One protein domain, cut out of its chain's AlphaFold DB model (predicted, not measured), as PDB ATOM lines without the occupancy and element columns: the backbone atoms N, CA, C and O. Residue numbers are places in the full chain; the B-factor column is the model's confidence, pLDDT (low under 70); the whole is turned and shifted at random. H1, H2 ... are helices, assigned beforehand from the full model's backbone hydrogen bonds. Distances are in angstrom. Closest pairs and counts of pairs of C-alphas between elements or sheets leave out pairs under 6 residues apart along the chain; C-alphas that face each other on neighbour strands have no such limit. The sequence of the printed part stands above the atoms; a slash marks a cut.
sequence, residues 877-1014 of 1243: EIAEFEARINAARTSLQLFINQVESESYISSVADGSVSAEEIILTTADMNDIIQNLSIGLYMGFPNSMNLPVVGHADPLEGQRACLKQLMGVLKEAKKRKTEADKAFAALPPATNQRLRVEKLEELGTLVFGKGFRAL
ATOM      1  N   GLU A 877     127.381 173.581 203.670       88.81
ATOM      2  CA  GLU A 877     126.821 173.648 202.311       88.81
ATOM      3  C   GLU A 877     127.905 174.005 201.278       88.81
ATOM      4  O   GLU A 877     127.963 175.107 200.728       88.81
ATOM      5  N   ILE A 878     128.807 173.055 201.017       87.62
ATOM      6  CA  ILE A 878     130.021 173.287 200.211       87.62
ATOM      7  C   ILE A 878     129.699 173.695 198.771       87.62
ATOM      8  O   ILE A 878     130.368 174.567 198.225       87.62
ATOM      9  N   ALA A 879     128.690 173.079 198.147       88.75
ATOM     10  CA  ALA A 879     128.368 173.335 196.743       88.75
ATOM     11  C   ALA A 879     127.933 174.791 196.504       88.75
ATOM     12  O   ALA A 879     128.314 175.399 195.505       88.75
ATOM     13  N   GLU A 880     127.164 175.355 197.437       90.56
ATOM     14  CA  GLU A 880     126.742 176.756 197.407       90.56
ATOM     15  C   GLU A 880     127.938 177.690 197.623       90.56
ATOM     16  O   GLU A 880     128.147 178.617 196.837       90.56
ATOM     17  N   PHE A 881     128.766 177.398 198.631       91.69
ATOM     18  CA  PHE A 881     129.921 178.225 198.970       91.69
ATOM     19  C   PHE A 881     130.968 178.248 197.848       91.69
ATOM     20  O   PHE A 881     131.447 179.309 197.448       91.69
ATOM     21  N   GLU A 882     131.277 177.087 197.268       92.81
ATOM     22  CA  GLU A 882     132.195 176.966 196.135       92.81
ATOM     23  C   GLU A 882     131.679 177.722 194.903       92.81
ATOM     24  O   GLU A 882     132.464 178.384 194.221       92.81
ATOM     25  N   ALA A 883     130.367 177.693 194.642       93.00
ATOM     26  CA  ALA A 883     129.767 178.451 193.548       93.00
ATOM     27  C   ALA A 883     129.931 179.970 193.737       93.00
ATOM     28  O   ALA A 883     130.302 180.655 192.780       93.00
ATOM     29  N   ARG A 884     129.726 180.494 194.956       93.25
ATOM     30  CA  ARG A 884     129.945 181.921 195.275       93.25
ATOM     31  C   ARG A 884     131.404 182.335 195.088       93.25
ATOM     32  O   ARG A 884     131.685 183.321 194.407       93.25
ATOM     33  N   ILE A 885     132.340 181.557 195.627       94.38
ATOM     34  CA  ILE A 885     133.778 181.836 195.512       94.38
ATOM     35  C   ILE A 885     134.259 181.729 194.055       94.38
ATOM     36  O   ILE A 885     135.068 182.538 193.592       94.38
ATOM     37  N   ASN A 886     133.737 180.771 193.286       93.62
ATOM     38  CA  ASN A 886     134.056 180.663 191.867       93.62
ATOM     39  C   ASN A 886     133.487 181.839 191.056       93.62
ATOM     40  O   ASN A 886     134.183 182.361 190.185       93.62
ATOM     41  N   ALA A 887     132.277 182.311 191.375       93.56
ATOM     42  CA  ALA A 887     131.705 183.504 190.754       93.56
ATOM     43  C   ALA A 887     132.586 184.744 190.986       93.56
ATOM     44  O   ALA A 887     132.838 185.485 190.038       93.56
ATOM     45  N   ALA A 888     133.152 184.915 192.187       93.50
ATOM     46  CA  ALA A 888     134.118 185.980 192.471       93.50
ATOM     47  C   ALA A 888     135.380 185.897 191.589       93.50
ATOM     48  O   ALA A 888     135.824 186.904 191.029       93.50
ATOM     49  N   ARG A 889     135.937 184.691 191.390       94.31
ATOM     50  CA  ARG A 889     137.053 184.466 190.446       94.31
ATOM     51  C   ARG A 889     136.677 184.811 189.007       94.31
ATOM     52  O   ARG A 889     137.506 185.360 188.277       94.31
ATOM     53  N   THR A 890     135.456 184.490 188.585       94.81
ATOM     54  CA  THR A 890     134.951 184.855 187.258       94.81
ATOM     55  C   THR A 890     134.791 186.369 187.122       94.81
ATOM     56  O   THR A 890     135.229 186.918 186.115       94.81
ATOM     57  N   SER A 891     134.268 187.064 188.135       94.06
ATOM     58  CA  SER A 891     134.183 188.532 188.151       94.06
ATOM     59  C   SER A 891     135.554 189.197 188.038       94.06
ATOM     60  O   SER A 891     135.698 190.154 187.281       94.06
ATOM     61  N   LEU A 892     136.587 188.647 188.688       94.50
ATOM     62  CA  LEU A 892     137.963 189.129 188.526       94.50
ATOM     63  C   LEU A 892     138.469 188.975 187.084       94.50
ATOM     64  O   LEU A 892     139.121 189.878 186.567       94.50
ATOM     65  N   GLN A 893     138.146 187.865 186.411       94.88
ATOM     66  CA  GLN A 893     138.486 187.693 184.994       94.88
ATOM     67  C   GLN A 893     137.752 188.699 184.104       94.88
ATOM     68  O   GLN A 893     138.351 189.243 183.182       94.88
ATOM     69  N   LEU A 894     136.463 188.931 184.366       94.81
ATOM     70  CA  LEU A 894     135.660 189.881 183.601       94.81
ATOM     71  C   LEU A 894     136.210 191.304 183.731       94.81
ATOM     72  O   LEU A 894     136.334 191.984 182.718       94.81
ATOM     73  N   PHE A 895     136.623 191.709 184.935       94.81
ATOM     74  CA  PHE A 895     137.291 192.991 185.160       94.81
ATOM     75  C   PHE A 895     138.603 193.109 184.369       94.81
ATOM     76  O   PHE A 895     138.810 194.103 183.679       94.81
ATOM     77  N   ILE A 896     139.464 192.083 184.407       94.31
ATOM     78  CA  ILE A 896     140.715 192.067 183.628       94.31
ATOM     79  C   ILE A 896     140.415 192.238 182.134       94.31
ATOM     80  O   ILE A 896     141.004 193.104 181.496       94.31
ATOM     81  N   ASN A 897     139.467 191.463 181.599       94.38
ATOM     82  CA  ASN A 897     139.100 191.518 180.185       94.38
ATOM     83  C   ASN A 897     138.542 192.891 179.782       94.38
ATOM     84  O   ASN A 897     138.835 193.369 178.691       94.38
ATOM     85  N   GLN A 898     137.735 193.512 180.650       92.56
ATOM     86  CA  GLN A 898     137.176 194.840 180.417       92.56
ATOM     87  C   GLN A 898     138.293 195.883 180.305       92.56
ATOM     88  O   GLN A 898     138.381 196.562 179.286       92.56
ATOM     89  N   VAL A 899     139.198 195.946 181.287       92.06
ATOM     90  CA  VAL A 899     140.299 196.924 181.292       92.06
ATOM     91  C   VAL A 899     141.290 196.681 180.145       92.06
ATOM     92  O   VAL A 899     141.823 197.629 179.582       92.06
ATOM     93  N   GLU A 900     141.541 195.427 179.758       90.56
ATOM     94  CA  GLU A 900     142.404 195.106 178.610       90.56
ATOM     95  C   GLU A 900     141.801 195.496 177.256       90.56
ATOM     96  O   GLU A 900     142.549 195.706 176.302       90.56
ATOM     97  N   SER A 901     140.471 195.580 177.162       88.62
ATOM     98  CA  SER A 901     139.780 195.957 175.925       88.62
ATOM     99  C   SER A 901     139.808 197.461 175.633       88.62
ATOM    100  O   SER A 901     139.495 197.865 174.513       88.62
ATOM    101  N   GLU A 902     140.219 198.277 176.608       89.19
ATOM    102  CA  GLU A 902     140.359 199.724 176.464       89.19
ATOM    103  C   GLU A 902     141.486 200.075 175.484       89.19
ATOM    104  O   GLU A 902     142.628 199.624 175.630       89.19
ATOM    105  N   SER A 903     141.201 200.932 174.500       82.81
ATOM    106  CA  SER A 903     142.135 201.217 173.400       82.81
ATOM    107  C   SER A 903     143.467 201.817 173.856       82.81
ATOM    108  O   SER A 903     144.503 201.554 173.244       82.81
ATOM    109  N   TYR A 904     143.455 202.602 174.940       82.12
ATOM    110  CA  TYR A 904     144.650 203.210 175.533       82.12
ATOM    111  C   TYR A 904     145.463 202.229 176.398       82.12
ATOM    112  O   TYR A 904     146.632 202.489 176.670       82.12
ATOM    113  N   ILE A 905     144.889 201.092 176.814       83.81
ATOM    114  CA  ILE A 905     145.612 200.013 177.507       83.81
ATOM    115  C   ILE A 905     146.213 199.045 176.488       83.81
ATOM    116  O   ILE A 905     147.393 198.703 176.605       83.81
ATOM    117  N   SER A 906     145.455 198.649 175.460       77.94
ATOM    118  CA  SER A 906     145.940 197.732 174.419       77.94
ATOM    119  C   SER A 906     147.153 198.298 173.671       77.94
ATOM    120  O   SER A 906     148.116 197.578 173.414       77.94
ATOM    121  N   SER A 907     147.173 199.611 173.403       71.19
ATOM    122  CA  SER A 907     148.308 200.279 172.747       71.19
ATOM    123  C   SER A 907     149.602 200.251 173.570       71.19
ATOM    124  O   SER A 907     150.690 200.171 172.996       71.19
ATOM    125  N   VAL A 908     149.494 200.304 174.904       74.50
ATOM    126  CA  VAL A 908     150.642 200.194 175.826       74.50
ATOM    127  C   VAL A 908     151.071 198.739 175.982       74.50
ATOM    128  O   VAL A 908     152.267 198.451 175.999       74.50
ATOM    129  N   ALA A 909     150.110 197.818 176.090       70.44
ATOM    130  CA  ALA A 909     150.363 196.392 176.283       70.44
ATOM    131  C   ALA A 909     151.100 195.754 175.092       70.44
ATOM    132  O   ALA A 909     152.013 194.957 175.305       70.44
ATOM    133  N   ASP A 910     150.774 196.167 173.863       68.81
ATOM    134  CA  ASP A 910     151.415 195.684 172.632       68.81
ATOM    135  C   ASP A 910     152.717 196.440 172.287       68.81
ATOM    136  O   ASP A 910     153.332 196.197 171.248       68.81
ATOM    137  N   GLY A 911     153.151 197.379 173.142       65.94
ATOM    138  CA  GLY A 911     154.392 198.147 172.975       65.94
ATOM    139  C   GLY A 911     154.368 199.158 171.824       65.94
ATOM    140  O   GLY A 911     155.425 199.603 171.380       65.94
ATOM    141  N   SER A 912     153.178 199.508 171.329       66.00
ATOM    142  CA  SER A 912     152.998 200.389 170.169       66.00
ATOM    143  C   SER A 912     153.235 201.867 170.501       66.00
ATOM    144  O   SER A 912     153.627 202.628 169.620       66.00
ATOM    145  N   VAL A 913     153.003 202.274 171.756       69.62
ATOM    146  CA  VAL A 913     153.182 203.648 172.261       69.62
ATOM    147  C   VAL A 913     153.664 203.592 173.719       69.62
ATOM    148  O   VAL A 913     153.195 202.749 174.488       69.62
ATOM    149  N   SER A 914     154.588 204.474 174.125       71.12
ATOM    150  CA  SER A 914     154.961 204.612 175.544       71.12
ATOM    151  C   SER A 914     153.786 205.176 176.351       71.12
ATOM    152  O   SER A 914     153.096 206.080 175.885       71.12
ATOM    153  N   ALA A 915     153.580 204.722 177.593       64.75
ATOM    154  CA  ALA A 915     152.529 205.249 178.478       64.75
ATOM    155  C   ALA A 915     152.625 206.779 178.706       64.75
ATOM    156  O   ALA A 915     151.658 207.415 179.116       64.75
ATOM    157  N   GLU A 916     153.790 207.372 178.435       67.56
ATOM    158  CA  GLU A 916     154.063 208.811 178.549       67.56
ATOM    159  C   GLU A 916     153.675 209.606 177.289       67.56
ATOM    160  O   GLU A 916     153.536 210.826 177.352       67.56
ATOM    161  N   GLU A 917     153.455 208.934 176.159       67.75
ATOM    162  CA  GLU A 917     153.135 209.539 174.856       67.75
ATOM    163  C   GLU A 917     151.634 209.481 174.520       67.75
ATOM    164  O   GLU A 917     151.203 209.993 173.486       67.75
ATOM    165  N   ILE A 918     150.820 208.891 175.401       73.19
ATOM    166  CA  ILE A 918     149.367 208.787 175.229       73.19
ATOM    167  C   ILE A 918     148.695 210.128 175.522       73.19
ATOM    168  O   ILE A 918     148.961 210.771 176.540       73.19
ATOM    169  N   ILE A 919     147.796 210.525 174.621       73.00
ATOM    170  CA  ILE A 919     146.915 211.683 174.773       73.00
ATOM    171  C   ILE A 919     145.554 211.155 175.225       73.00
ATOM    172  O   ILE A 919     144.890 210.460 174.459       73.00
ATOM    173  N   LEU A 920     145.162 211.465 176.460       77.69
ATOM    174  CA  LEU A 920     143.889 211.043 177.046       77.69
ATOM    175  C   LEU A 920     142.815 212.109 176.797       77.69
ATOM    176  O   LEU A 920     143.045 213.301 177.008       77.69
ATOM    177  N   THR A 921     141.638 211.689 176.340       79.50
ATOM    178  CA  THR A 921     140.456 212.550 176.225       79.50
ATOM    179  C   THR A 921     139.666 212.582 177.536       79.50
ATOM    180  O   THR A 921     139.865 211.766 178.434       79.50
ATOM    181  N   THR A 922     138.719 213.516 177.659       74.56
ATOM    182  CA  THR A 922     137.796 213.561 178.807       74.56
ATOM    183  C   THR A 922     136.947 212.289 178.925       74.56
ATOM    184  O   THR A 922     136.628 211.882 180.037       74.56
ATOM    185  N   ALA A 923     136.610 211.641 177.803       80.81
ATOM    186  CA  ALA A 923     135.904 210.359 177.812       80.81
ATOM    187  C   ALA A 923     136.799 209.239 178.370       80.81
ATOM    188  O   ALA A 923     136.382 208.553 179.296       80.81
ATOM    189  N   ASP A 924     138.057 209.161 177.917       83.81
ATOM    190  CA  ASP A 924     139.024 208.177 178.430       83.81
ATOM    191  C   ASP A 924     139.245 208.336 179.943       83.81
ATOM    192  O   ASP A 924     139.372 207.355 180.667       83.81
ATOM    193  N   MET A 925     139.259 209.574 180.449       80.56
ATOM    194  CA  MET A 925     139.376 209.833 181.888       80.56
ATOM    195  C   MET A 925     138.162 209.342 182.684       80.56
ATOM    196  O   MET A 925     138.344 208.790 183.770       80.56
ATOM    197  N   ASN A 926     136.945 209.494 182.155       82.81
ATOM    198  CA  ASN A 926     135.749 208.940 182.790       82.81
ATOM    199  C   ASN A 926     135.802 207.406 182.818       82.81
ATOM    200  O   ASN A 926     135.530 206.817 183.863       82.81
ATOM    201  N   ASP A 927     136.233 206.772 181.723       87.81
ATOM    202  CA  ASP A 927     136.379 205.314 181.637       87.81
ATOM    203  C   ASP A 927     137.467 204.797 182.597       87.81
ATOM    204  O   ASP A 927     137.266 203.798 183.292       87.81
ATOM    205  N   ILE A 928     138.600 205.505 182.722       88.19
ATOM    206  CA  ILE A 928     139.658 205.179 183.694       88.19
ATOM    207  C   ILE A 928     139.104 205.213 185.120       88.19
ATOM    208  O   ILE A 928     139.298 204.259 185.873       88.19
ATOM    209  N   ILE A 929     138.412 206.288 185.504       86.06
ATOM    210  CA  ILE A 929     137.881 206.447 186.864       86.06
ATOM    211  C   ILE A 929     136.767 205.430 187.133       86.06
ATOM    212  O   ILE A 929     136.723 204.833 188.209       86.06
ATOM    213  N   GLN A 930     135.913 205.150 186.146       89.00
ATOM    214  CA  GLN A 930     134.896 204.110 186.250       89.00
ATOM    215  C   GLN A 930     135.533 202.725 186.443       89.00
ATOM    216  O   GLN A 930     135.130 201.987 187.344       89.00
ATOM    217  N   ASN A 931     136.574 202.380 185.685       91.94
ATOM    218  CA  ASN A 931     137.316 201.130 185.860       91.94
ATOM    219  C   ASN A 931     138.035 201.068 187.223       91.94
ATOM    220  O   ASN A 931     138.040 200.018 187.869       91.94
ATOM    221  N   LEU A 932     138.577 202.183 187.721       91.62
ATOM    222  CA  LEU A 932     139.132 202.273 189.077       91.62
ATOM    223  C   LEU A 932     138.056 202.084 190.162       91.62
ATOM    224  O   LEU A 932     138.340 201.441 191.178       91.62
ATOM    225  N   SER A 933     136.821 202.546 189.942       89.75
ATOM    226  CA  SER A 933     135.695 202.304 190.857       89.75
ATOM    227  C   SER A 933     135.295 200.825 190.893       89.75
ATOM    228  O   SER A 933     135.102 200.257 191.967       89.75
ATOM    229  N   ILE A 934     135.300 200.138 189.745       91.38
ATOM    230  CA  ILE A 934     135.110 198.680 189.690       91.38
ATOM    231  C   ILE A 934     136.267 197.971 190.408       91.38
ATOM    232  O   ILE A 934     136.047 197.006 191.144       91.38
ATOM    233  N   GLY A 935     137.492 198.484 190.262       91.06
ATOM    234  CA  GLY A 935     138.662 198.004 190.993       91.06
ATOM    235  C   GLY A 935     138.500 198.084 192.518       91.06
ATOM    236  O   GLY A 935     138.862 197.141 193.226       91.06
ATOM    237  N   LEU A 936     137.879 199.148 193.036       90.62
ATOM    238  CA  LEU A 936     137.530 199.253 194.456       90.62
ATOM    239  C   LEU A 936     136.585 198.120 194.881       90.62
ATOM    240  O   LEU A 936     136.861 197.437 195.868       90.62
ATOM    241  N   TYR A 937     135.510 197.871 194.127       90.94
ATOM    242  CA  TYR A 937     134.548 196.797 194.426       90.94
ATOM    243  C   TYR A 937     135.152 195.387 194.310       90.94
ATOM    244  O   TYR A 937     134.633 194.440 194.905       90.94
ATOM    245  N   MET A 938     136.263 195.247 193.581       90.62
ATOM    246  CA  MET A 938     137.089 194.036 193.511       90.62
ATOM    247  C   MET A 938     138.128 193.929 194.643       90.62
ATOM    248  O   MET A 938     138.855 192.938 194.717       90.62
ATOM    249  N   GLY A 939     138.195 194.904 195.554       88.75
ATOM    250  CA  GLY A 939     139.090 194.882 196.714       88.75
ATOM    251  C   GLY A 939     140.541 195.260 196.405       88.75
ATOM    252  O   GLY A 939     141.465 194.776 197.070       88.75
ATOM    253  N   PHE A 940     140.777 196.097 195.390       90.50
ATOM    254  CA  PHE A 940     142.098 196.684 195.162       90.50
ATOM    255  C   PHE A 940     142.293 197.924 196.049       90.50
ATOM    256  O   PHE A 940     141.538 198.889 195.908       90.50
ATOM    257  N   PRO A 941     143.291 197.917 196.958       85.94
ATOM    258  CA  PRO A 941     143.527 199.037 197.862       85.94
ATOM    259  C   PRO A 941     143.867 200.316 197.104       85.94
ATOM    260  O   PRO A 941     144.602 200.266 196.115       85.94
ATOM    261  N   ASN A 942     143.386 201.454 197.597       85.12
ATOM    262  CA  ASN A 942     143.623 202.787 197.039       85.12
ATOM    263  C   ASN A 942     143.227 202.938 195.559       85.12
ATOM    264  O   ASN A 942     143.682 203.874 194.911       85.12
ATOM    265  N   SER A 943     142.379 202.058 195.008       87.69
ATOM    266  CA  SER A 943     141.985 202.117 193.592       87.69
ATOM    267  C   SER A 943     141.376 203.479 193.229       87.69
ATOM    268  O   SER A 943     141.706 204.034 192.189       87.69
ATOM    269  N   MET A 944     140.587 204.068 194.135       86.75
ATOM    270  CA  MET A 944     139.919 205.366 193.956       86.75
ATOM    271  C   MET A 944     140.694 206.579 194.505       86.75
ATOM    272  O   MET A 944     140.151 207.679 194.540       86.75
ATOM    273  N   ASN A 945     141.959 206.425 194.911       85.94
ATOM    274  CA  ASN A 945     142.792 207.565 195.305       85.94
ATOM    275  C   ASN A 945     143.344 208.261 194.053       85.94
ATOM    276  O   ASN A 945     144.379 207.848 193.546       85.94
ATOM    277  N   LEU A 946     142.630 209.245 193.506       82.75
ATOM    278  CA  LEU A 946     142.962 209.853 192.213       82.75
ATOM    279  C   LEU A 946     144.080 210.920 192.345       82.75
ATOM    280  O   LEU A 946     143.842 211.970 192.949       82.75
ATOM    281  N   PRO A 947     145.269 210.736 191.733       76.25
ATOM    282  CA  PRO A 947     146.399 211.669 191.810       76.25
ATOM    283  C   PRO A 947     146.248 212.839 190.821       76.25
ATOM    284  O   PRO A 947     147.093 213.069 189.959       76.25
ATOM    285  N   VAL A 948     145.136 213.570 190.905       70.06
ATOM    286  CA  VAL A 948     144.806 214.673 189.980       70.06
ATOM    287  C   VAL A 948     145.297 216.049 190.449       70.06
ATOM    288  O   VAL A 948     145.322 216.987 189.659       70.06
ATOM    289  N   VAL A 949     145.745 216.188 191.703       63.31
ATOM    290  CA  VAL A 949     146.123 217.478 192.315       63.31
ATOM    291  C   VAL A 949     147.637 217.565 192.546       63.31
ATOM    292  O   VAL A 949     148.249 216.610 193.015       63.31
ATOM    293  N   GLY A 950     148.238 218.734 192.280       56.94
ATOM    294  CA  GLY A 950     149.647 219.031 192.600       56.94
ATOM    295  C   GLY A 950     150.620 218.971 191.419       56.94
ATOM    296  O   GLY A 950     151.813 219.215 191.599       56.94
ATOM    297  N   HIS A 951     150.119 218.695 190.216       57.62
ATOM    298  CA  HIS A 951     150.908 218.693 188.989       57.62
ATOM    299  C   HIS A 951     150.882 220.060 188.294       57.62
ATOM    300  O   HIS A 951     149.835 220.698 188.199       57.62
ATOM    301  N   ALA A 952     152.039 220.513 187.799       55.94
ATOM    302  CA  ALA A 952     152.153 221.780 187.066       55.94
ATOM    303  C   ALA A 952     151.550 221.704 185.646       55.94
ATOM    304  O   ALA A 952     151.245 222.737 185.055       55.94
ATOM    305  N   ASP A 953     151.379 220.487 185.115       66.81
ATOM    306  CA  ASP A 953     150.755 220.176 183.826       66.81
ATOM    307  C   ASP A 953     149.519 219.273 184.050       66.81
ATOM    308  O   ASP A 953     149.669 218.177 184.601       66.81
ATOM    309  N   PRO A 954     148.303 219.674 183.622       64.81
ATOM    310  CA  PRO A 954     147.091 218.851 183.715       64.81
ATOM    311  C   PRO A 954     147.223 217.454 183.083       64.81
ATOM    312  O   PRO A 954     146.587 216.504 183.542       64.81
ATOM    313  N   LEU A 955     148.077 217.296 182.064       71.75
ATOM    314  CA  LEU A 955     148.345 216.004 181.420       71.75
ATOM    315  C   LEU A 955     149.102 215.035 182.343       71.75
ATOM    316  O   LEU A 955     149.006 213.817 182.185       71.75
ATOM    317  N   GLU A 956     149.854 215.544 183.319       74.50
ATOM    318  CA  GLU A 956     150.634 214.727 184.250       74.50
ATOM    319  C   GLU A 956     149.730 213.998 185.261       74.50
ATOM    320  O   GLU A 956     149.923 212.804 185.494       74.50
ATOM    321  N   GLY A 957     148.677 214.659 185.762       74.88
ATOM    322  CA  GLY A 957     147.666 214.038 186.633       74.88
ATOM    323  C   GLY A 957     146.822 212.971 185.920       74.88
ATOM    324  O   GLY A 957     146.535 211.910 186.481       74.88
ATOM    325  N   GLN A 958     146.501 213.186 184.639       78.31
ATOM    326  CA  GLN A 958     145.823 212.184 183.805       78.31
ATOM    327  C   GLN A 958     146.700 210.936 183.595       78.31
ATOM    328  O   GLN A 958     146.247 209.802 183.777       78.31
ATOM    329  N   ARG A 959     147.993 211.126 183.298       79.19
ATOM    330  CA  ARG A 959     148.970 210.025 183.188       79.19
ATOM    331  C   ARG A 959     149.166 209.286 184.510       79.19
ATOM    332  O   ARG A 959     149.376 208.073 184.499       79.19
ATOM    333  N   ALA A 960     149.107 209.983 185.643       82.75
ATOM    334  CA  ALA A 960     149.190 209.361 186.960       82.75
ATOM    335  C   ALA A 960     147.981 208.440 187.234       82.75
ATOM    336  O   ALA A 960     148.178 207.311 187.687       82.75
ATOM    337  N   CYS A 961     146.764 208.847 186.849       84.62
ATOM    338  CA  CYS A 961     145.567 207.995 186.921       84.62
ATOM    339  C   CYS A 961     145.679 206.752 186.017       84.62
ATOM    340  O   CYS A 961     145.350 205.643 186.439       84.62
ATOM    341  N   LEU A 962     146.217 206.905 184.801       86.00
ATOM    342  CA  LEU A 962     146.481 205.770 183.910       86.00
ATOM    343  C   LEU A 962     147.509 204.795 184.514       86.00
ATOM    344  O   LEU A 962     147.290 203.582 184.512       86.00
ATOM    345  N   LYS A 963     148.611 205.305 185.088       86.56
ATOM    346  CA  LYS A 963     149.615 204.484 185.794       86.56
ATOM    347  C   LYS A 963     148.995 203.711 186.961       86.56
ATOM    348  O   LYS A 963     149.354 202.553 187.182       86.56
ATOM    349  N   GLN A 964     148.054 204.318 187.677       89.19
ATOM    350  CA  GLN A 964     147.318 203.666 188.755       89.19
ATOM    351  C   GLN A 964     146.417 202.539 188.248       89.19
ATOM    352  O   GLN A 964     146.506 201.429 188.774       89.19
ATOM    353  N   LEU A 965     145.642 202.762 187.181       90.50
ATOM    354  CA  LEU A 965     144.829 201.713 186.554       90.50
ATOM    355  C   LEU A 965     145.694 200.548 186.049       90.50
ATOM    356  O   LEU A 965     145.363 199.385 186.278       90.50
ATOM    357  N   MET A 966     146.851 200.833 185.444       88.38
ATOM    358  CA  MET A 966     147.820 199.800 185.052       88.38
ATOM    359  C   MET A 966     148.381 199.029 186.258       88.38
ATOM    360  O   MET A 966     148.597 197.817 186.176       88.38
ATOM    361  N   GLY A 967     148.614 199.711 187.383       90.12
ATOM    362  CA  GLY A 967     149.015 199.092 188.647       90.12
ATOM    363  C   GLY A 967     147.949 198.132 189.182       90.12
ATOM    364  O   GLY A 967     148.269 196.987 189.514       90.12
ATOM    365  N   VAL A 968     146.685 198.565 189.179       92.50
ATOM    366  CA  VAL A 968     145.523 197.743 189.551       92.50
ATOM    367  C   VAL A 968     145.391 196.535 188.622       92.50
ATOM    368  O   VAL A 968     145.266 195.412 189.103       92.50
ATOM    369  N   LEU A 969     145.518 196.718 187.304       92.50
ATOM    370  CA  LEU A 969     145.473 195.623 186.329       92.50
ATOM    371  C   LEU A 969     146.591 194.592 186.558       92.50
ATOM    372  O   LEU A 969     146.356 193.383 186.489       92.50
ATOM    373  N   LYS A 970     147.815 195.050 186.848       92.06
ATOM    374  CA  LYS A 970     148.954 194.167 187.145       92.06
ATOM    375  C   LYS A 970     148.693 193.319 188.390       92.06
ATOM    376  O   LYS A 970     148.948 192.113 188.369       92.06
ATOM    377  N   GLU A 971     148.177 193.930 189.452       92.50
ATOM    378  CA  GLU A 971     147.811 193.219 190.679       92.50
ATOM    379  C   GLU A 971     146.621 192.270 190.450       92.50
ATOM    380  O   GLU A 971     146.651 191.131 190.914       92.50
ATOM    381  N   ALA A 972     145.623 192.668 189.654       94.06
ATOM    382  CA  ALA A 972     144.487 191.826 189.285       94.06
ATOM    383  C   ALA A 972     144.926 190.538 188.574       94.06
ATOM    384  O   ALA A 972     144.524 189.440 188.967       94.06
ATOM    385  N   LYS A 973     145.817 190.647 187.578       93.81
ATOM    386  CA  LYS A 973     146.397 189.491 186.869       93.81
ATOM    387  C   LYS A 973     147.175 188.566 187.801       93.81
ATOM    388  O   LYS A 973     147.079 187.340 187.686       93.81
ATOM    389  N   LYS A 974     147.932 189.144 188.739       94.38
ATOM    390  CA  LYS A 974     148.674 188.387 189.750       94.38
ATOM    391  C   LYS A 974     147.721 187.595 190.651       94.38
ATOM    392  O   LYS A 974     147.831 186.369 190.694       94.38
ATOM    393  N   ARG A 975     146.742 188.259 191.282       94.38
ATOM    394  CA  ARG A 975     145.734 187.603 192.137       94.38
ATOM    395  C   ARG A 975     144.958 186.529 191.383       94.38
ATOM    396  O   ARG A 975     144.738 185.448 191.919       94.38
ATOM    397  N   LYS A 976     144.598 186.777 190.118       94.38
ATOM    398  CA  LYS A 976     143.890 185.800 189.279       94.38
ATOM    399  C   LYS A 976     144.708 184.529 189.049       94.38
ATOM    400  O   LYS A 976     144.180 183.432 189.217       94.38
ATOM    401  N   THR A 977     145.990 184.675 188.717       94.00
ATOM    402  CA  THR A 977     146.902 183.539 188.497       94.00
ATOM    403  C   THR A 977     147.067 182.707 189.771       94.00
ATOM    404  O   THR A 977     146.984 181.478 189.737       94.00
ATOM    405  N   GLU A 978     147.265 183.370 190.912       93.94
ATOM    406  CA  GLU A 978     147.382 182.704 192.211       93.94
ATOM    407  C   GLU A 978     146.063 182.004 192.598       93.94
ATOM    408  O   GLU A 978     146.087 180.853 193.037       93.94
ATOM    409  N   ALA A 979     144.910 182.643 192.361       93.88
ATOM    410  CA  ALA A 979     143.587 182.089 192.657       93.88
ATOM    411  C   ALA A 979     143.217 180.898 191.774       93.88
ATOM    412  O   ALA A 979     142.611 179.944 192.257       93.88
ATOM    413  N   ASP A 980     143.616 180.901 190.503       93.50
ATOM    414  CA  ASP A 980     143.438 179.748 189.620       93.50
ATOM    415  C   ASP A 980     144.260 178.545 190.080       93.50
ATOM    416  O   ASP A 980     143.757 177.419 190.101       93.50
ATOM    417  N   LYS A 981     145.502 178.790 190.513       94.06
ATOM    418  CA  LYS A 981     146.366 177.752 191.076       94.06
ATOM    419  C   LYS A 981     145.797 177.195 192.383       94.06
ATOM    420  O   LYS A 981     145.783 175.979 192.558       94.06
ATOM    421  N   ALA A 982     145.314 178.059 193.278       93.12
ATOM    422  CA  ALA A 982     144.696 177.649 194.537       93.12
ATOM    423  C   ALA A 982     143.408 176.841 194.305       93.12
ATOM    424  O   ALA A 982     143.215 175.803 194.935       93.12
ATOM    425  N   PHE A 983     142.568 177.255 193.350       93.25
ATOM    426  CA  PHE A 983     141.343 176.532 193.004       93.25
ATOM    427  C   PHE A 983     141.622 175.128 192.459       93.25
ATOM    428  O   PHE A 983     140.967 174.165 192.848       93.25
ATOM    429  N   ALA A 984     142.620 174.995 191.578       91.69
ATOM    430  CA  ALA A 984     143.030 173.701 191.036       91.69
ATOM    431  C   ALA A 984     143.598 172.754 192.112       91.69
ATOM    432  O   ALA A 984     143.590 171.539 191.924       91.69
ATOM    433  N   ALA A 985     144.074 173.302 193.234       91.94
ATOM    434  CA  ALA A 985     144.648 172.570 194.361       91.94
ATOM    435  C   ALA A 985     143.651 172.306 195.510       91.94
ATOM    436  O   ALA A 985     144.074 171.901 196.594       91.94
ATOM    437  N   LEU A 986     142.344 172.532 195.312       90.56
ATOM    438  CA  LEU A 986     141.351 172.297 196.363       90.56
ATOM    439  C   LEU A 986     141.291 170.806 196.763       90.56
ATOM    440  O   LEU A 986     141.164 169.938 195.893       90.56
ATOM    441  N   PRO A 987     141.317 170.486 198.071       86.81
ATOM    442  CA  PRO A 987     141.301 169.109 198.566       86.81
ATOM    443  C   PRO A 987     139.967 168.415 198.253       86.81
ATOM    444  O   PRO A 987     138.947 169.094 198.159       86.81
ATOM    445  N   PRO A 988     139.920 167.078 198.108       80.81
ATOM    446  CA  PRO A 988     138.705 166.355 197.725       80.81
ATOM    447  C   PRO A 988     137.524 166.633 198.666       80.81
ATOM    448  O   PRO A 988     137.709 166.870 199.859       80.81
ATOM    449  N   ALA A 989     136.298 166.543 198.139       71.50
ATOM    450  CA  ALA A 989     135.063 166.877 198.864       71.50
ATOM    451  C   ALA A 989     134.805 166.013 200.118       71.50
ATOM    452  O   ALA A 989     133.942 166.342 200.923       71.50
ATOM    453  N   THR A 990     135.546 164.915 200.293       72.88
ATOM    454  CA  THR A 990     135.529 164.086 201.504       72.88
ATOM    455  C   THR A 990     136.166 164.784 202.706       72.88
ATOM    456  O   THR A 990     135.726 164.554 203.826       72.88
ATOM    457  N   ASN A 991     137.159 165.660 202.505       76.38
ATOM    458  CA  ASN A 991     137.767 166.448 203.580       76.38
ATOM    459  C   ASN A 991     137.119 167.839 203.646       76.38
ATOM    460  O   ASN A 991     137.697 168.851 203.245       76.38
ATOM    461  N   GLN A 992     135.867 167.854 204.101       75.69
ATOM    462  CA  GLN A 992     134.984 169.016 204.037       75.69
ATOM    463  C   GLN A 992     135.530 170.245 204.770       75.69
ATOM    464  O   GLN A 992     135.544 171.330 204.198       75.69
ATOM    465  N   ARG A 993     136.021 170.079 206.005       78.88
ATOM    466  CA  ARG A 993     136.532 171.186 206.830       78.88
ATOM    467  C   ARG A 993     137.723 171.877 206.167       78.88
ATOM    468  O   ARG A 993     137.668 173.077 205.921       78.88
ATOM    469  N   LEU A 994     138.731 171.096 205.772       84.50
ATOM    470  CA  LEU A 994     139.903 171.619 205.073       84.50
ATOM    471  C   LEU A 994     139.525 172.248 203.722       84.50
ATOM    472  O   LEU A 994     140.109 173.252 203.322       84.50
ATOM    473  N   ARG A 995     138.542 171.686 203.001       88.06
ATOM    474  CA  ARG A 995     138.072 172.267 201.734       88.06
ATOM    475  C   ARG A 995     137.427 173.635 201.944       88.06
ATOM    476  O   ARG A 995     137.696 174.528 201.146       88.06
ATOM    477  N   VAL A 996     136.623 173.816 202.991       88.69
ATOM    478  CA  VAL A 996     136.008 175.119 203.278       88.69
ATOM    479  C   VAL A 996     137.048 176.149 203.722       88.69
ATOM    480  O   VAL A 996     137.043 177.252 203.185       88.69
ATOM    481  N   GLU A 997     137.999 175.775 204.584       88.56
ATOM    482  CA  GLU A 997     139.130 176.643 204.960       88.56
ATOM    483  C   GLU A 997     139.913 177.109 203.717       88.56
ATOM    484  O   GLU A 997     140.209 178.292 203.553       88.56
ATOM    485  N   LYS A 998     140.175 176.205 202.760       90.81
ATOM    486  CA  LYS A 998     140.841 176.561 201.495       90.81
ATOM    487  C   LYS A 998     139.990 177.414 200.553       90.81
ATOM    488  O   LYS A 998     140.548 178.216 199.807       90.81
ATOM    489  N   LEU A 999     138.665 177.276 200.574       91.81
ATOM    490  CA  LEU A 999     137.761 178.154 199.823       91.81
ATOM    491  C   LEU A 999     137.719 179.572 200.420       91.81
ATOM    492  O   LEU A 999     137.704 180.545 199.667       91.81
ATOM    493  N   GLU A1000     137.767 179.702 201.746       91.12
ATOM    494  CA  GLU A1000     137.875 180.990 202.443       91.12
ATOM    495  C   GLU A1000     139.214 181.692 202.142       91.12
ATOM    496  O   GLU A1000     139.235 182.873 201.774       91.12
ATOM    497  N   GLU A1001     140.332 180.956 202.212       91.00
ATOM    498  CA  GLU A1001     141.655 181.449 201.797       91.00
ATOM    499  C   GLU A1001     141.630 181.949 200.344       91.00
ATOM    500  O   GLU A1001     142.207 182.992 200.027       91.00
ATOM    501  N   LEU A1002     140.923 181.243 199.456       93.19
ATOM    502  CA  LEU A1002     140.780 181.636 198.059       93.19
ATOM    503  C   LEU A1002     139.984 182.939 197.905       93.19
ATOM    504  O   LEU A1002     140.383 183.801 197.122       93.19
ATOM    505  N   GLY A1003     138.893 183.113 198.654       91.62
ATOM    506  CA  GLY A1003     138.154 184.380 198.693       91.62
ATOM    507  C   GLY A1003     139.039 185.546 199.145       91.62
ATOM    508  O   GLY A1003     139.054 186.603 198.510       91.62
ATOM    509  N   THR A1004     139.849 185.320 200.183       90.94
ATOM    510  CA  THR A1004     140.835 186.292 200.690       90.94
ATOM    511  C   THR A1004     141.900 186.626 199.640       90.94
ATOM    512  O   THR A1004     142.337 187.767 199.522       90.94
ATOM    513  N   LEU A1005     142.314 185.653 198.829       91.75
ATOM    514  CA  LEU A1005     143.283 185.861 197.756       91.75
ATOM    515  C   LEU A1005     142.722 186.724 196.611       91.75
ATOM    516  O   LEU A1005     143.453 187.531 196.041       91.75
ATOM    517  N   VAL A1006     141.430 186.581 196.289       92.56
ATOM    518  CA  VAL A1006     140.753 187.387 195.258       92.56
ATOM    519  C   VAL A1006     140.589 188.838 195.723       92.56
ATOM    520  O   VAL A1006     141.035 189.760 195.036       92.56
ATOM    521  N   PHE A1007     140.004 189.050 196.905       91.00
ATOM    522  CA  PHE A1007     139.616 190.385 197.383       91.00
ATOM    523  C   PHE A1007     140.650 191.074 198.287       91.00
ATOM    524  O   PHE A1007     140.534 192.270 198.539       91.00
ATOM    525  N   GLY A1008     141.688 190.369 198.737       86.06
ATOM    526  CA  GLY A1008     142.759 190.901 199.583       86.06
ATOM    527  C   GLY A1008     142.625 190.559 201.075       86.06
ATOM    528  O   GLY A1008     141.605 190.062 201.553       86.06
ATOM    529  N   LYS A1009     143.700 190.849 201.826       77.50
ATOM    530  CA  LYS A1009     143.821 190.605 203.275       77.50
ATOM    531  C   LYS A1009     142.852 191.511 204.046       77.50
ATOM    532  O   LYS A1009     143.175 192.662 204.313       77.50
ATOM    533  N   GLY A1010     141.669 191.000 204.363       74.62
ATOM    534  CA  GLY A1010     140.612 191.741 205.061       74.62
ATOM    535  C   GLY A1010     139.210 191.252 204.707       74.62
ATOM    536  O   GLY A1010     138.304 191.350 205.527       74.62
ATOM    537  N   PHE A1011     139.044 190.656 203.525       88.50
ATOM    538  CA  PHE A1011     137.792 190.021 203.133       88.50
ATOM    539  C   PHE A1011     137.681 188.616 203.730       88.50
ATOM    540  O   PHE A1011     138.638 187.847 203.676       88.50
ATOM    541  N   ARG A1012     136.499 188.273 204.247       85.50
ATOM    542  CA  ARG A1012     136.151 186.923 204.702       85.50
ATOM    543  C   ARG A1012     134.797 186.522 204.151       85.50
ATOM    544  O   ARG A1012     133.896 187.353 204.102       85.50
ATOM    545  N   ALA A1013     134.668 185.259 203.766       90.44
ATOM    546  CA  ALA A1013     133.421 184.676 203.289       90.44
ATOM    547  C   ALA A1013     133.044 183.484 204.168       90.44
ATOM    548  O   ALA A1013     133.910 182.719 204.586       90.44
ATOM    549  N   LEU A1014     131.752 183.332 204.438       92.12
ATOM    550  CA  LEU A1014     131.213 182.360 205.374       92.12
ATOM    551  C   LEU A1014     130.399 181.306 204.630       92.12
ATOM    552  O   LEU A1014     129.503 181.615 203.834       92.12
TER     553      LEU A1014
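What this domain is: This is residues 877 to 1014 of the 1243 residues of an uncharacterized protein of Prolixibacteraceae bacterium (UniProt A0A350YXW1). The domain is a long rod built along one helix, H4, which runs most of its length; H3 packs on residues 958 to 968 of H4, while H1 and H5 pack on the half that ends at residue 984. H1, H3, H4 and H5 make a staggered bundle, with short H2 turned across the end of H1, and the last residues, 1008 to 1014, fold back from the end of H5. The printed part has 138 residues with five named helices, H1 to H5 in order, and no named strand: the class is all helix. It is loose, with a radius of gyration of the C-alphas of 17.8 A and spans of 60 by 29 by 18 A.

How they stand to each other: H1, residues 878 to 900, and H4, residues 954 to 984, are the hubs, touching three helices each. H2, residues 903 to 909, is close to H1 but not clearly touching, about perpendicular at 85 degrees; the C-alphas of Glu 900 and Ser 906, their closest, are 6.1 A apart. H3, residues 922 to 937, only just touches H1, with 3 pairs of C-alphas within 8 A, the closest being Val 899 and Asn 931 at 6.9 A. H1 touches H4 with residues 889 to 899 alone, opposite ways at a shallow tilt of 34 degrees, only just short of steep; the closest C-alphas are Ile 896 and Leu 969, 6.5 A. H3 touches H4 the same way at 36 degrees, only just steep, with the C-alphas of Leu 932 and Leu 965 closest at 6.3 A. H5, residues 992 to 1007, forms a helical hairpin with H4, at a shallow tilt of 13 degrees; the C-alphas of Arg 975 and Val 1006, their closest, are 5.9 A apart. H5 also touches H1, the same way at a shallow tilt of 21 degrees, closest at the C-alphas of Ile 885 and Gly 1003, 6.0 A. H3 and H5 are apart. Every O i to N i+4 pair is within hydrogen-bond range in H1, H3, H4 and H5; in H2 it is 2 of 3.

Where its parts are: H1 begins at C-alpha 878, (130.021, 173.287, 200.211), and is 33.1 A long. H2 has 7 residues, H3 is 23.1 A and H5 22.9 A long. H4, 45.9 A, runs from C-alpha 954 at (147.091, 218.851, 183.715) to C-alpha 984 at (143.030, 173.701, 191.036). H5 ends at C-alpha 1007, (139.616, 190.385, 197.383).

The domain as a whole: The C-alphas farthest apart, Ala 952 and Thr 990, are 61.8 A apart. The printed part has no cut. The links from H2 to H3 and from H3 to H4 are long, with 12 and 16 residues. The mean pLDDT of the printed part is 85.0; residues 910 to 913, 915 to 917 and 949 to 954 are under 70.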